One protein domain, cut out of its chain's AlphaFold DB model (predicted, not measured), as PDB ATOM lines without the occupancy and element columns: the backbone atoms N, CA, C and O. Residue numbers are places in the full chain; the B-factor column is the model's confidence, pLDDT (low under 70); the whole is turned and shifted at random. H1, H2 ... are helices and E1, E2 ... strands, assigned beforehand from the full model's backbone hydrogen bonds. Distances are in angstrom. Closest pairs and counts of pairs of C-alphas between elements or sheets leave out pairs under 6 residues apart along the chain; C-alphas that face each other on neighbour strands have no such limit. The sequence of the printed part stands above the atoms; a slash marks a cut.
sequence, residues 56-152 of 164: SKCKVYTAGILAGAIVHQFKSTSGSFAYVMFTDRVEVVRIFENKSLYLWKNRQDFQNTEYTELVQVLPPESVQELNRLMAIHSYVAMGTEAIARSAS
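What this domain is: This is residues 56 to 152 of the 164 residues of an uncharacterized protein of Nostoc minutum NIES-26 (UniProt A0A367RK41). What is the main picture? A small three-stranded antiparallel sheet, E1, E2, E3 in that order across it, is sandwiched between the long helix H5 on one face and H1 on the other. The short helix H6 packs on H1, while the short helices H2, H3 and H4 only graze the sheet. What is the make-up and size? The printed part has 97 residues, with six named helices and three named strands in the order H1, E1, E2, H2, H3, H4, H5, E3, H6; the class is mixed. It is compact, with a radius of gyration of the C-alphas of 12.5 A and spans of 35 by 26 by 18 A.

How they stand to each other: How is the sheet paired? E1, residues 70 to 75, and E2, residues 81 to 87, form an antiparallel hairpin at 156 degrees, with N 72 and O 84 2.9 A apart, within hydrogen-bond range. E2 and E3, residues 139 to 142, are antiparallel at 158 degrees, with N 85 and O 141 2.8 A apart; residues 105 to 106 pair antiparallel with 139 to 140 of E3. What is on its faces? H1, residues 56 to 66, and H5, residues 124 to 136, lie on opposite faces, making three layers, helices on both faces of a sheet, at heights over the sheet of 9.2 A and 9.4 A. Both run along the strands; the closest C-alphas of H1 and E1 are those of Tyr 61 and Val 71, 6.1 A, and of H5 and E1 those of Phe 74 and Ser 126, 6.3 A. Where are the other helices? H6, residues 145 to 151, is not on the sheet but touches H1 at a shallow tilt of 31 degrees, the same way, closest at the C-alphas of Ala 63 and Ala 151, 5.2 A. H2, residues 90 to 97, H3, residues 107 to 111, and H4, residues 115 to 121, only graze the sheet; H4 is close to but not clearly touching H5, with the C-alphas of Val 119 and Val 127 5.9 A apart. Are the helix backbones complete? Every O i to N i+4 pair is within hydrogen-bond range in H1, H3 and H6, against 3 of 4 in H2, 2 of 3 in H4 and 8 of 9 in H5.

Where its parts are: Where do the elements begin and end? H1 begins at C-alpha 56, (143.640, 158.498, 175.458), and H6 ends at C-alpha 151, (144.641, 170.528, 181.072). How long are the longer ones? From first to last C-alpha, E2 measures 20.1 A, H5 18.9 A, E1 16.8 A and H1 15.2 A.

The domain as a whole: How far does it reach? The two C-alphas farthest apart are those of Asn 98 and Pro 124, 35.9 A. Is it unbroken? The printed part has no cut, and no link is long. Where is confidence low? The mean pLDDT of the printed part is 81.4, and it is under 70 at residues 56 to 68, 96, 98 to 102 and 144 to 152.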
ATOM      1  N   SER A  56     144.345 157.312 175.957       60.50
ATOM      2  CA  SER A  56     143.640 158.498 175.458       60.50
ATOM      3  C   SER A  56     142.349 158.736 176.236       60.50
ATOM      4  O   SER A  56     142.063 159.880 176.597       60.50
ATOM      5  N   LYS A  57     141.624 157.659 176.588       65.81
ATOM      6  CA  LYS A  57     140.462 157.696 177.490       65.81
ATOM      7  C   LYS A  57     140.853 158.323 178.815       65.81
ATOM      8  O   LYS A  57     140.256 159.317 179.198       65.81
ATOM      9  N   CYS A  58     141.891 157.805 179.472       64.75
ATOM     10  CA  CYS A  58     142.361 158.319 180.762       64.75
ATOM     11  C   CYS A  58     142.664 159.825 180.690       64.75
ATOM     12  O   CYS A  58     142.135 160.615 181.469       64.75
ATOM     13  N   LYS A  59     143.421 160.249 179.674       64.62
ATOM     14  CA  LYS A  59     143.844 161.645 179.508       64.62
ATOM     15  C   LYS A  59     142.688 162.606 179.219       64.62
ATOM     16  O   LYS A  59     142.611 163.663 179.843       64.62
ATOM     17  N   VAL A  60     141.787 162.263 178.297       66.75
ATOM     18  CA  VAL A  60     140.632 163.112 177.954       66.75
ATOM     19  C   VAL A  60     139.626 163.150 179.101       66.75
ATOM     20  O   VAL A  60     139.098 164.214 179.416       66.75
ATOM     21  N   TYR A  61     139.395 162.017 179.766       67.81
ATOM     22  CA  TYR A  61     138.471 161.932 180.895       67.81
ATOM     23  C   TYR A  61     138.977 162.748 182.087       67.81
ATOM     24  O   TYR A  61     138.229 163.543 182.650       67.81
ATOM     25  N   THR A  62     140.265 162.643 182.425       65.50
ATOM     26  CA  THR A  62     140.888 163.460 183.475       65.50
ATOM     27  C   THR A  62     140.883 164.943 183.110       65.50
ATOM     28  O   THR A  62     140.506 165.763 183.945       65.50
ATOM     29  N   ALA A  63     141.234 165.305 181.873       66.06
ATOM     30  CA  ALA A  63     141.192 166.692 181.409       66.06
ATOM     31  C   ALA A  63     139.776 167.284 181.482       66.06
ATOM     32  O   ALA A  63     139.598 168.383 182.006       66.06
ATOM     33  N   GLY A  64     138.774 166.541 181.010       67.56
ATOM     34  CA  GLY A  64     137.374 166.944 181.052       67.56
ATOM     35  C   GLY A  64     136.842 167.068 182.480       67.56
ATOM     36  O   GLY A  64     136.279 168.102 182.824       67.56
ATOM     37  N   ILE A  65     137.092 166.083 183.349       67.12
ATOM     38  CA  ILE A  65     136.664 166.138 184.757       67.12
ATOM     39  C   ILE A  65     137.314 167.308 185.497       67.12
ATOM     40  O   ILE A  65     136.621 168.039 186.202       67.12
ATOM     41  N   LEU A  66     138.624 167.517 185.340       64.31
ATOM     42  CA  LEU A  66     139.324 168.638 185.976       64.31
ATOM     43  C   LEU A  66     138.823 169.988 185.469       64.31
ATOM     44  O   LEU A  66     138.747 170.950 186.229       64.31
ATOM     45  N   ALA A  67     138.444 170.043 184.195       65.12
ATOM     46  CA  ALA A  67     137.774 171.186 183.613       65.12
ATOM     47  C   ALA A  67     136.322 171.338 184.094       65.12
ATOM     48  O   ALA A  67     135.725 172.370 183.844       65.12
ATOM     49  N   GLY A  68     135.727 170.364 184.788       69.50
ATOM     50  CA  GLY A  68     134.315 170.394 185.176       69.50
ATOM     51  C   GLY A  68     133.352 170.133 184.013       69.50
ATOM     52  O   GLY A  68     132.205 170.578 184.060       69.50
ATOM     53  N   ALA A  69     133.825 169.451 182.971       83.31
ATOM     54  CA  ALA A  69     133.040 168.965 181.848       83.31
ATOM     55  C   ALA A  69     132.529 167.537 182.085       83.31
ATOM     56  O   ALA A  69     133.154 166.730 182.775       83.31
ATOM     57  N   ILE A  70     131.411 167.215 181.443       86.62
ATOM     58  CA  ILE A  70     130.900 165.849 181.331       86.62
ATOM     59  C   ILE A  70     131.528 165.227 180.087       86.62
ATOM     60  O   ILE A  70     131.456 165.810 179.009       86.62
ATOM     61  N   VAL A  71     132.142 164.053 180.223       86.38
ATOM     62  CA  VAL A  71     132.827 163.363 179.122       86.38
ATOM     63  C   VAL A  71     132.052 162.106 178.747       86.38
ATOM     64  O   VAL A  71     131.819 161.252 179.599       86.38
ATOM     65  N   HIS A  72     131.685 161.971 177.474       88.81
ATOM     66  CA  HIS A  72     131.061 160.768 176.922       88.81
ATOM     67  C   HIS A  72     131.950 160.123 175.857       88.81
ATOM     68  O   HIS A  72     132.583 160.807 175.053       88.81
ATOM     69  N   GLN A  73     131.973 158.792 175.855       88.12
ATOM     70  CA  GLN A  73     132.642 157.971 174.850       88.12
ATOM     71  C   GLN A  73     131.601 157.455 173.855       88.12
ATOM     72  O   GLN A  73     130.598 156.870 174.258       88.12
ATOM     73  N   PHE A  74     131.869 157.625 172.567       88.69
ATOM     74  CA  PHE A  74     131.058 157.101 171.477       88.69
ATOM     75  C   PHE A  74     131.883 156.111 170.661       88.69
ATOM     76  O   PHE A  74     132.989 156.428 170.218       88.69
ATOM     77  N   LYS A  75     131.358 154.898 170.473       88.00
ATOM     78  CA  LYS A  75     131.993 153.875 169.640       88.00
ATOM     79  C   LYS A  75     131.477 154.008 168.212       88.00
ATOM     80  O   LYS A  75     130.275 153.935 167.980       88.00
ATOM     81  N   SER A  76     132.383 154.218 167.270       86.69
ATOM     82  CA  SER A  76     132.065 154.266 165.842       86.69
ATOM     83  C   SER A  76     131.771 152.877 165.273       86.69
ATOM     84  O   SER A  76     132.115 151.849 165.862       86.69
ATOM     85  N   THR A  77     131.179 152.847 164.082       86.00
ATOM     86  CA  THR A  77     130.899 151.623 163.320       86.00
ATOM     87  C   THR A  77     132.168 150.871 162.906       86.00
ATOM     88  O   THR A  77     132.116 149.658 162.726       86.00
ATOM     89  N   SER A  78     133.319 151.551 162.820       85.19
ATOM     90  CA  SER A  78     134.632 150.929 162.587       85.19
ATOM     91  C   SER A  78     135.284 150.373 163.860       85.19
ATOM     92  O   SER A  78     136.350 149.764 163.789       85.19
ATOM     93  N   GLY A  79     134.671 150.579 165.029       79.81
ATOM     94  CA  GLY A  79     135.191 150.150 166.327       79.81
ATOM     95  C   GLY A  79     136.114 151.158 167.015       79.81
ATOM     96  O   GLY A  79     136.434 150.957 168.184       79.81
ATOM     97  N   SER A  80     136.495 152.254 166.349       81.19
ATOM     98  CA  SER A  80     137.252 153.358 166.959       81.19
ATOM     99  C   SER A  80     136.386 154.169 167.927       81.19
ATOM    100  O   SER A  80     135.169 154.257 167.746       81.19
ATOM    101  N   PHE A  81     137.003 154.805 168.924       82.38
ATOM    102  CA  PHE A  81     136.299 155.637 169.899       82.38
ATOM    103  C   PHE A  81     136.487 157.129 169.636       82.38
ATOM    104  O   PHE A  81     137.591 157.590 169.356       82.38
ATOM    105  N   ALA A  82     135.403 157.883 169.790       84.12
ATOM    106  CA  ALA A  82     135.407 159.332 169.879       84.12
ATOM    107  C   ALA A  82     135.011 159.748 171.298       84.12
ATOM    108  O   ALA A  82     134.058 159.218 171.868       84.12
ATOM    109  N   TYR A  83     135.721 160.718 171.862       85.69
ATOM    110  CA  TYR A  83     135.367 161.318 173.143       85.69
ATOM    111  C   TYR A  83     134.771 162.691 172.883       85.69
ATOM    112  O   TYR A  83     135.358 163.488 172.156       85.69
ATOM    113  N   VAL A  84     133.617 162.980 173.471       89.00
ATOM    114  CA  VAL A  84     132.965 164.287 173.362       89.00
ATOM    115  C   VAL A  84     132.735 164.819 174.762       89.00
ATOM    116  O   VAL A  84     132.308 164.092 175.659       89.00
ATOM    117  N   MET A  85     133.056 166.090 174.952       89.62
ATOM    118  CA  MET A  85     132.922 166.780 176.223       89.62
ATOM    119  C   MET A  85     131.826 167.828 176.142       89.62
ATOM    120  O   MET A  85     131.695 168.520 175.135       89.62
ATOM    121  N   PHE A  86     131.074 167.962 177.229       91.62
ATOM    122  CA  PHE A  86     129.922 168.846 177.341       91.62
ATOM    123  C   PHE A  86     130.018 169.700 178.602       91.62
ATOM    124  O   PHE A  86     130.468 169.230 179.651       91.62
ATOM    125  N   THR A  87     129.582 170.957 178.524       90.50
ATOM    126  CA  THR A  87     129.451 171.824 179.700       90.50
ATOM    127  C   THR A  87     128.457 172.961 179.462       90.50
ATOM    128  O   THR A  87     128.250 173.405 178.334       90.50
ATOM    129  N   ASP A  88     127.874 173.470 180.546       90.88
ATOM    130  CA  ASP A  88     127.072 174.705 180.572       90.88
ATOM    131  C   ASP A  88     127.812 175.871 181.239       90.88
ATOM    132  O   ASP A  88     127.306 176.989 181.338       90.88
ATOM    133  N   ARG A  89     129.027 175.611 181.721       86.69
ATOM    134  CA  ARG A  89     129.792 176.520 182.566       86.69
ATOM    135  C   ARG A  89     130.751 177.347 181.715       86.69
ATOM    136  O   ARG A  89     131.763 176.843 181.235       86.69
ATOM    137  N   VAL A  90     130.458 178.635 181.544       86.62
ATOM    138  CA  VAL A  90     131.288 179.564 180.747       86.62
ATOM    139  C   VAL A  90     132.715 179.676 181.295       86.62
ATOM    140  O   VAL A  90     133.666 179.856 180.538       86.62
ATOM    141  N   GLU A  91     132.903 179.537 182.605       81.56
ATOM    142  CA  GLU A  91     134.227 179.523 183.225       81.56
ATOM    143  C   GLU A  91     135.104 178.366 182.727       81.56
ATOM    144  O   GLU A  91     136.314 178.538 182.611       81.56
ATOM    145  N   VAL A  92     134.503 177.228 182.370       77.81
ATOM    146  CA  VAL A  92     135.211 176.058 181.835       77.81
ATOM    147  C   VAL A  92     135.725 176.345 180.434       77.81
ATOM    148  O   VAL A  92     136.885 176.082 180.134       77.81
ATOM    149  N   VAL A  93     134.883 176.960 179.604       82.12
ATOM    150  CA  VAL A  93     135.227 177.386 178.242       82.12
ATOM    151  C   VAL A  93     136.432 178.336 178.262       82.12
ATOM    152  O   VAL A  93     137.429 178.105 177.573       82.12
ATOM    153  N   ARG A  94     136.401 179.337 179.150       78.75
ATOM    154  CA  ARG A  94     137.451 180.365 179.273       78.75
ATOM    155  C   ARG A  94     138.823 179.824 179.679       78.75
ATOM    156  O   ARG A  94     139.837 180.430 179.331       78.75
ATOM    157  N   ILE A  95     138.892 178.694 180.395       70.75
ATOM    158  CA  ILE A  95     140.172 178.059 180.768       70.75
ATOM    159  C   ILE A  95     140.978 177.674 179.520       70.75
ATOM    160  O   ILE A  95     142.207 177.772 179.533       70.75
ATOM    161  N   PHE A  96     140.300 177.261 178.446       66.44
ATOM    162  CA  PHE A  96     140.942 176.796 177.216       66.44
ATOM    163  C   PHE A  96     141.090 177.900 176.164       66.44
ATOM    164  O   PHE A  96     142.097 177.915 175.456       66.44
ATOM    165  N   GLU A  97     140.178 178.879 176.126       70.44
ATOM    166  CA  GLU A  97     140.322 180.076 175.277       70.44
ATOM    167  C   GLU A  97     141.630 180.824 175.573       70.44
ATOM    168  O   GLU A  97     142.388 181.154 174.662       70.44
ATOM    169  N   ASN A  98     141.964 180.992 176.857       61.44
ATOM    170  CA  ASN A  98     143.195 181.664 177.284       61.44
ATOM    171  C   ASN A  98     144.478 180.918 176.878       61.44
ATOM    172  O   ASN A  98     145.564 181.492 176.926       61.44
ATOM    173  N   LYS A  99     144.373 179.646 176.476       60.44
ATOM    174  CA  LYS A  99     145.506 178.828 176.028       60.44
ATOM    175  C   LYS A  99     145.651 178.785 174.503       60.44
ATOM    176  O   LYS A  99     146.434 177.984 174.009       60.44
ATOM    177  N   SER A 100     144.939 179.647 173.762       54.62
ATOM    178  CA  SER A 100     144.882 179.648 172.284       54.62
ATOM    179  C   SER A 100     144.354 178.340 171.689       54.62
ATOM    180  O   SER A 100     144.638 177.990 170.546       54.62
ATOM    181  N   LEU A 101     143.572 177.609 172.477       60.62
ATOM    182  CA  LEU A 101     142.971 176.349 172.089       60.62
ATOM    183  C   LEU A 101     141.464 176.558 172.118       60.62
ATOM    184  O   LEU A 101     140.793 176.280 173.112       60.62
ATOM    185  N   TYR A 102     140.942 177.106 171.020       60.81
ATOM    186  CA  TYR A 102     139.513 177.319 170.778       60.81
ATOM    187  C   TYR A 102     138.805 175.977 170.545       60.81
ATOM    188  O   TYR A 102     138.388 175.643 169.441       60.81
ATOM    189  N   LEU A 103     138.763 175.166 171.597       77.69
ATOM    190  CA  LEU A 103     138.299 173.781 171.565       77.69
ATOM    191  C   LEU A 103     136.803 173.677 171.841       77.69
ATOM    192  O   LEU A 103     136.128 172.794 171.320       77.69
ATOM    193  N   TRP A 104     136.302 174.574 172.686       86.31
ATOM    194  CA  TRP A 104     134.902 174.636 173.059       86.31
ATOM    195  C   TRP A 104     134.136 175.456 172.040       86.31
ATOM    196  O   TRP A 104     134.468 176.607 171.766       86.31
ATOM    197  N   LYS A 105     133.070 174.863 171.524       89.69
ATOM    198  CA  LYS A 105     132.119 175.518 170.639       89.69
ATOM    199  C   LYS A 105     130.782 175.585 171.335       89.69
ATOM    200  O   LYS A 105     130.438 174.686 172.103       89.69
ATOM    201  N   ASN A 106     130.003 176.629 171.069       92.94
ATOM    202  CA  ASN A 106     128.588 176.532 171.399       92.94
ATOM    203  C   ASN A 106     127.962 175.401 170.557       92.94
ATOM    204  O   ASN A 106     128.492 175.015 169.510       92.94
ATOM    205  N   ARG A 107     126.829 174.859 171.009       92.44
ATOM    206  CA  ARG A 107     126.174 173.730 170.329       92.44
ATOM    207  C   ARG A 107     125.911 173.973 168.836       92.44
ATOM    208  O   ARG A 107     126.030 173.036 168.058       92.44
ATOM    209  N   GLN A 108     125.577 175.203 168.434       93.31
ATOM    210  CA  GLN A 108     125.251 175.529 167.044       93.31
ATOM    211  C   GLN A 108     126.504 175.497 166.169       93.31
ATOM    212  O   GLN A 108     126.487 174.931 165.079       93.31
ATOM    213  N   ASP A 109     127.603 176.055 166.665       92.81
ATOM    214  CA  ASP A 109     128.879 176.056 165.959       92.81
ATOM    215  C   ASP A 109     129.420 174.633 165.816       92.81
ATOM    216  O   ASP A 109     129.877 174.265 164.735       92.81
ATOM    217  N   PHE A 110     129.292 173.801 166.857       93.31
ATOM    218  CA  PHE A 110     129.638 172.378 166.784       93.31
ATOM    219  C   PHE A 110     128.782 171.633 165.746       93.31
ATOM    220  O   PHE A 110     129.314 170.869 164.939       93.31
ATOM    221  N   GLN A 111     127.465 171.890 165.710       93.38
ATOM    222  CA  GLN A 111     126.567 171.326 164.688       93.38
ATOM    223  C   GLN A 111     126.995 171.684 163.264       93.38
ATOM    224  O   GLN A 111     126.877 170.861 162.362       93.38
ATOM    225  N   ASN A 112     127.512 172.895 163.078       91.88
ATOM    226  CA  ASN A 112     127.914 173.412 161.775       91.88
ATOM    227  C   ASN A 112     129.320 172.967 161.338       91.88
ATOM    228  O   ASN A 112     129.727 173.298 160.226       91.88
ATOM    229  N   THR A 113     130.085 172.289 162.199       89.38
ATOM    230  CA  THR A 113     131.491 171.958 161.928       89.38
ATOM    231  C   THR A 113     131.796 170.478 162.158       89.38
ATOM    232  O   THR A 113     131.831 169.731 161.188       89.38
ATOM    233  N   GLU A 114     131.981 170.012 163.398       88.88
ATOM    234  CA  GLU A 114     132.369 168.611 163.661       88.88
ATOM    235  C   GLU A 114     131.212 167.608 163.608       88.88
ATOM    236  O   GLU A 114     131.423 166.421 163.352       88.88
ATOM    237  N   TYR A 115     129.981 168.050 163.880       92.75
ATOM    238  CA  TYR A 115     128.854 167.137 164.072       92.75
ATOM    239  C   TYR A 115     128.590 166.249 162.853       92.75
ATOM    240  O   TYR A 115     128.383 165.048 163.014       92.75
ATOM    241  N   THR A 116     128.610 166.817 161.643       92.81
ATOM    242  CA  THR A 116     128.302 166.079 160.409       92.81
ATOM    243  C   THR A 116     129.267 164.921 160.178       92.81
ATOM    244  O   THR A 116     128.821 163.833 159.826       92.81
ATOM    245  N   GLU A 117     130.563 165.127 160.405       90.12
ATOM    246  CA  GLU A 117     131.575 164.073 160.265       90.12
ATOM    247  C   GLU A 117     131.409 163.005 161.350       90.12
ATOM    248  O   GLU A 117     131.455 161.807 161.067       90.12
ATOM    249  N   LEU A 118     131.133 163.428 162.587       91.00
ATOM    250  CA  LEU A 118     130.948 162.514 163.708       91.00
ATOM    251  C   LEU A 118     129.733 161.597 163.500       91.00
ATOM    252  O   LEU A 118     129.844 160.385 163.664       91.00
ATOM    253  N   VAL A 119     128.575 162.123 163.096       95.38
ATOM    254  CA  VAL A 119     127.366 161.290 162.944       95.38
ATOM    255  C   VAL A 119     127.418 160.324 161.765       95.38
ATOM    256  O   VAL A 119     126.682 159.342 161.773       95.38
ATOM    257  N   GLN A 120     128.283 160.558 160.774       94.69
ATOM    258  CA  GLN A 120     128.477 159.626 159.655       94.69
ATOM    259  C   GLN A 120     129.138 158.316 160.088       94.69
ATOM    260  O   GLN A 120     128.919 157.280 159.459       94.69
ATOM    261  N   VAL A 121     129.943 158.352 161.152       93.12
ATOM    262  CA  VAL A 121     130.694 157.188 161.640       93.12
ATOM    263  C   VAL A 121     130.081 156.560 162.889       93.12
ATOM    264  O   VAL A 121     130.536 155.502 163.323       93.12
ATOM    265  N   LEU A 122     129.063 157.179 163.488       93.56
ATOM    266  CA  LEU A 122     128.396 156.664 164.681       93.56
ATOM    267  C   LEU A 122     127.184 155.792 164.330       93.56
ATOM    268  O   LEU A 122     126.450 156.095 163.389       93.56
ATOM    269  N   PRO A 123     126.922 154.727 165.106       94.50
ATOM    270  CA  PRO A 123     125.691 153.969 164.955       94.50
ATOM    271  C   PRO A 123     124.473 154.798 165.423       94.50
ATOM    272  O   PRO A 123     124.630 155.725 166.231       94.50
ATOM    273  N   PRO A 124     123.250 154.500 164.941       95.44
ATOM    274  CA  PRO A 124     122.065 155.330 165.183       95.44
ATOM    275  C   PRO A 124     121.776 155.631 166.660       95.44
ATOM    276  O   PRO A 124     121.414 156.756 167.001       95.44
ATOM    277  N   GLU A 125     121.969 154.663 167.553       93.75
ATOM    278  CA  GLU A 125     121.783 154.819 168.998       93.75
ATOM    279  C   GLU A 125     122.784 155.805 169.616       93.75
ATOM    280  O   GLU A 125     122.425 156.604 170.481       93.75
ATOM    281  N   SER A 126     124.023 155.820 169.116       93.25
ATOM    282  CA  SER A 126     125.048 156.777 169.543       93.25
ATOM    283  C   SER A 126     124.736 158.186 169.039       93.25
ATOM    284  O   SER A 126     124.940 159.156 169.765       93.25
ATOM    285  N   VAL A 127     124.177 158.312 167.832       96.31
ATOM    286  CA  VAL A 127     123.704 159.599 167.298       96.31
ATOM    287  C   VAL A 127     122.526 160.139 168.114       96.31
ATOM    288  O   VAL A 127     122.460 161.339 168.382       96.31
ATOM    289  N   GLN A 128     121.598 159.279 168.542       97.12
ATOM    290  CA  GLN A 128     120.493 159.685 169.418       97.12
ATOM    291  C   GLN A 128     121.004 160.207 170.763       97.12
ATOM    292  O   GLN A 128     120.575 161.273 171.205       97.12
ATOM    293  N   GLU A 129     121.950 159.501 171.383       95.19
ATOM    294  CA  GLU A 129     122.532 159.925 172.657       95.19
ATOM    295  C   GLU A 129     123.332 161.228 172.524       95.19
ATOM    296  O   GLU A 129     123.165 162.139 173.338       95.19
ATOM    297  N   LEU A 130     124.129 161.374 171.459       95.69
ATOM    298  CA  LEU A 130     124.836 162.619 171.153       95.69
ATOM    299  C   LEU A 130     123.859 163.798 171.045       95.69
ATOM    300  O   LEU A 130     124.055 164.828 171.688       95.69
ATOM    301  N   ASN A 131     122.771 163.633 170.290       96.44
ATOM    302  CA  ASN A 131     121.747 164.669 170.141       96.44
ATOM    303  C   ASN A 131     121.049 165.005 171.458       96.44
ATOM    304  O   ASN A 131     120.805 166.178 171.744       96.44
ATOM    305  N   ARG A 132     120.757 163.991 172.281       96.56
ATOM    306  CA  ARG A 132     120.172 164.188 173.610       96.56
ATOM    307  C   ARG A 132     121.082 165.055 174.483       96.56
ATOM    308  O   ARG A 132     120.594 165.983 175.120       96.56
ATOM    309  N   LEU A 133     122.388 164.789 174.488       95.06
ATOM    310  CA  LEU A 133     123.368 165.555 175.264       95.06
ATOM    311  C   LEU A 133     123.548 166.982 174.724       95.06
ATOM    312  O   LEU A 133     123.540 167.937 175.499       95.06
ATOM    313  N   MET A 134     123.620 167.154 173.402       95.00
ATOM    314  CA  MET A 134     123.713 168.476 172.763       95.00
ATOM    315  C   MET A 134     122.470 169.353 172.970       95.00
ATOM    316  O   MET A 134     122.561 170.580 172.926       95.00
ATOM    317  N   ALA A 135     121.300 168.749 173.192       94.75
ATOM    318  CA  ALA A 135     120.085 169.489 173.521       94.75
ATOM    319  C   ALA A 135     120.119 170.071 174.946       94.75
ATOM    320  O   ALA A 135     119.488 171.099 175.197       94.75
ATOM    321  N   ILE A 136     120.848 169.420 175.856       94.38
ATOM    322  CA  ILE A 136     120.924 169.779 177.278       94.38
ATOM    323  C   ILE A 136     122.067 170.764 177.537       94.38
ATOM    324  O   ILE A 136     121.912 171.643 178.380       94.38
ATOM    325  N   HIS A 137     123.176 170.638 176.804       93.56
ATOM    326  CA  HIS A 137     124.390 171.406 177.058       93.56
ATOM    327  C   HIS A 137     124.631 172.530 176.050       93.56
ATOM    328  O   HIS A 137     124.392 172.409 174.848       93.56
ATOM    329  N   SER A 138     125.153 173.640 176.559       93.62
ATOM    330  CA  SER A 138     125.387 174.867 175.800       93.62
ATOM    331  C   SER A 138     126.683 174.816 174.992       93.62
ATOM    332  O   SER A 138     126.738 175.386 173.898       93.62
ATOM    333  N   TYR A 139     127.701 174.121 175.511       92.44
ATOM    334  CA  TYR A 139     129.024 174.012 174.904       92.44
ATOM    335  C   TYR A 139     129.461 172.559 174.735       92.44
ATOM    336  O   TYR A 139     129.204 171.707 175.588       92.44
ATOM    337  N   VAL A 140     130.159 172.308 173.629       92.88
ATOM    338  CA  VAL A 140     130.617 170.988 173.196       92.88
ATOM    339  C   VAL A 140     132.052 171.093 172.686       92.88
ATOM    340  O   VAL A 140     132.422 172.087 172.059       92.88
ATOM    341  N   ALA A 141     132.864 170.073 172.946       88.81
ATOM    342  CA  ALA A 141     134.213 169.945 172.407       88.81
ATOM    343  C   ALA A 141     134.517 168.486 172.050       88.81
ATOM    344  O   ALA A 141     134.146 167.569 172.787       88.81
ATOM    345  N   MET A 142     135.255 168.265 170.961       87.12
ATOM    346  CA  MET A 142     135.861 166.959 170.694       87.12
ATOM    347  C   MET A 142     137.041 166.748 171.638       87.12
ATOM    348  O   MET A 142     137.962 167.558 171.683       87.12
ATOM    349  N   GLY A 143     137.037 165.641 172.371       75.81
ATOM    350  CA  GLY A 143     138.155 165.188 173.182       75.81
ATOM    351  C   GLY A 143     139.335 164.795 172.305       75.81
ATOM    352  O   GLY A 143     139.395 163.678 171.803       75.81
ATOM    353  N   THR A 144     140.272 165.722 172.116       67.81
ATOM    354  CA  THR A 144     141.511 165.493 171.366       67.81
ATOM    355  C   THR A 144     142.716 165.418 172.297       67.81
ATOM    356  O   THR A 144     142.689 165.888 173.440       67.81
ATOM    357  N   GLU A 145     143.824 164.881 171.787       61.59
ATOM    358  CA  GLU A 145     145.100 164.857 172.507       61.59
ATOM    359  C   GLU A 145     145.601 166.272 172.866       61.59
ATOM    360  O   GLU A 145     146.258 166.472 173.889       61.59
ATOM    361  N   ALA A 146     145.240 167.287 172.072       60.25
ATOM    362  CA  ALA A 146     145.544 168.679 172.385       60.25
ATOM    363  C   ALA A 146     144.850 169.135 173.681       60.25
ATOM    364  O   ALA A 146     145.466 169.824 174.494       60.25
ATOM    365  N   ILE A 147     143.605 168.708 173.924       61.34
ATOM    366  CA  ILE A 147     142.879 169.037 175.164       61.34
ATOM    367  C   ILE A 147     143.545 168.374 176.361       61.34
ATOM    368  O   ILE A 147     143.763 169.026 177.383       61.34
ATOM    369  N   ALA A 148     143.927 167.106 176.195       59.66
ATOM    370  CA  ALA A 148     144.695 166.369 177.180       59.66
ATOM    371  C   ALA A 148     145.949 167.162 177.593       59.66
ATOM    372  O   ALA A 148     146.036 167.595 178.740       59.66
ATOM    373  N   ARG A 149     146.857 167.470 176.658       58.72
ATOM    374  CA  ARG A 149     148.125 168.180 176.952       58.72
ATOM    375  C   ARG A 149     147.939 169.537 177.642       58.72
ATOM    376  O   ARG A 149     148.827 170.016 178.340       58.72
ATOM    377  N   SER A 150     146.781 170.156 177.456       56.59
ATOM    378  CA  SER A 150     146.514 171.528 177.886       56.59
ATOM    379  C   SER A 150     145.887 171.620 179.267       56.59
ATOM    380  O   SER A 150     145.945 172.683 179.887       56.59
ATOM    381  N   ALA A 151     145.304 170.534 179.775       54.16
ATOM    382  CA  ALA A 151     144.641 170.528 181.072       54.16
ATOM    383  C   ALA A 151     145.626 170.616 182.251       54.16
ATOM    384  O   ALA A 151     145.284 171.252 183.242       54.16
ATOM    385  N   SER A 152     146.856 170.089 182.145       47.44
ATOM    386  CA  SER A 152     147.961 170.401 183.073       47.44
ATOM    387  C   SER A 152     149.261 169.678 182.682       47.44
ATOM    388  O   SER A 152     149.230 168.465 182.583       47.44
TER     389      SER A 152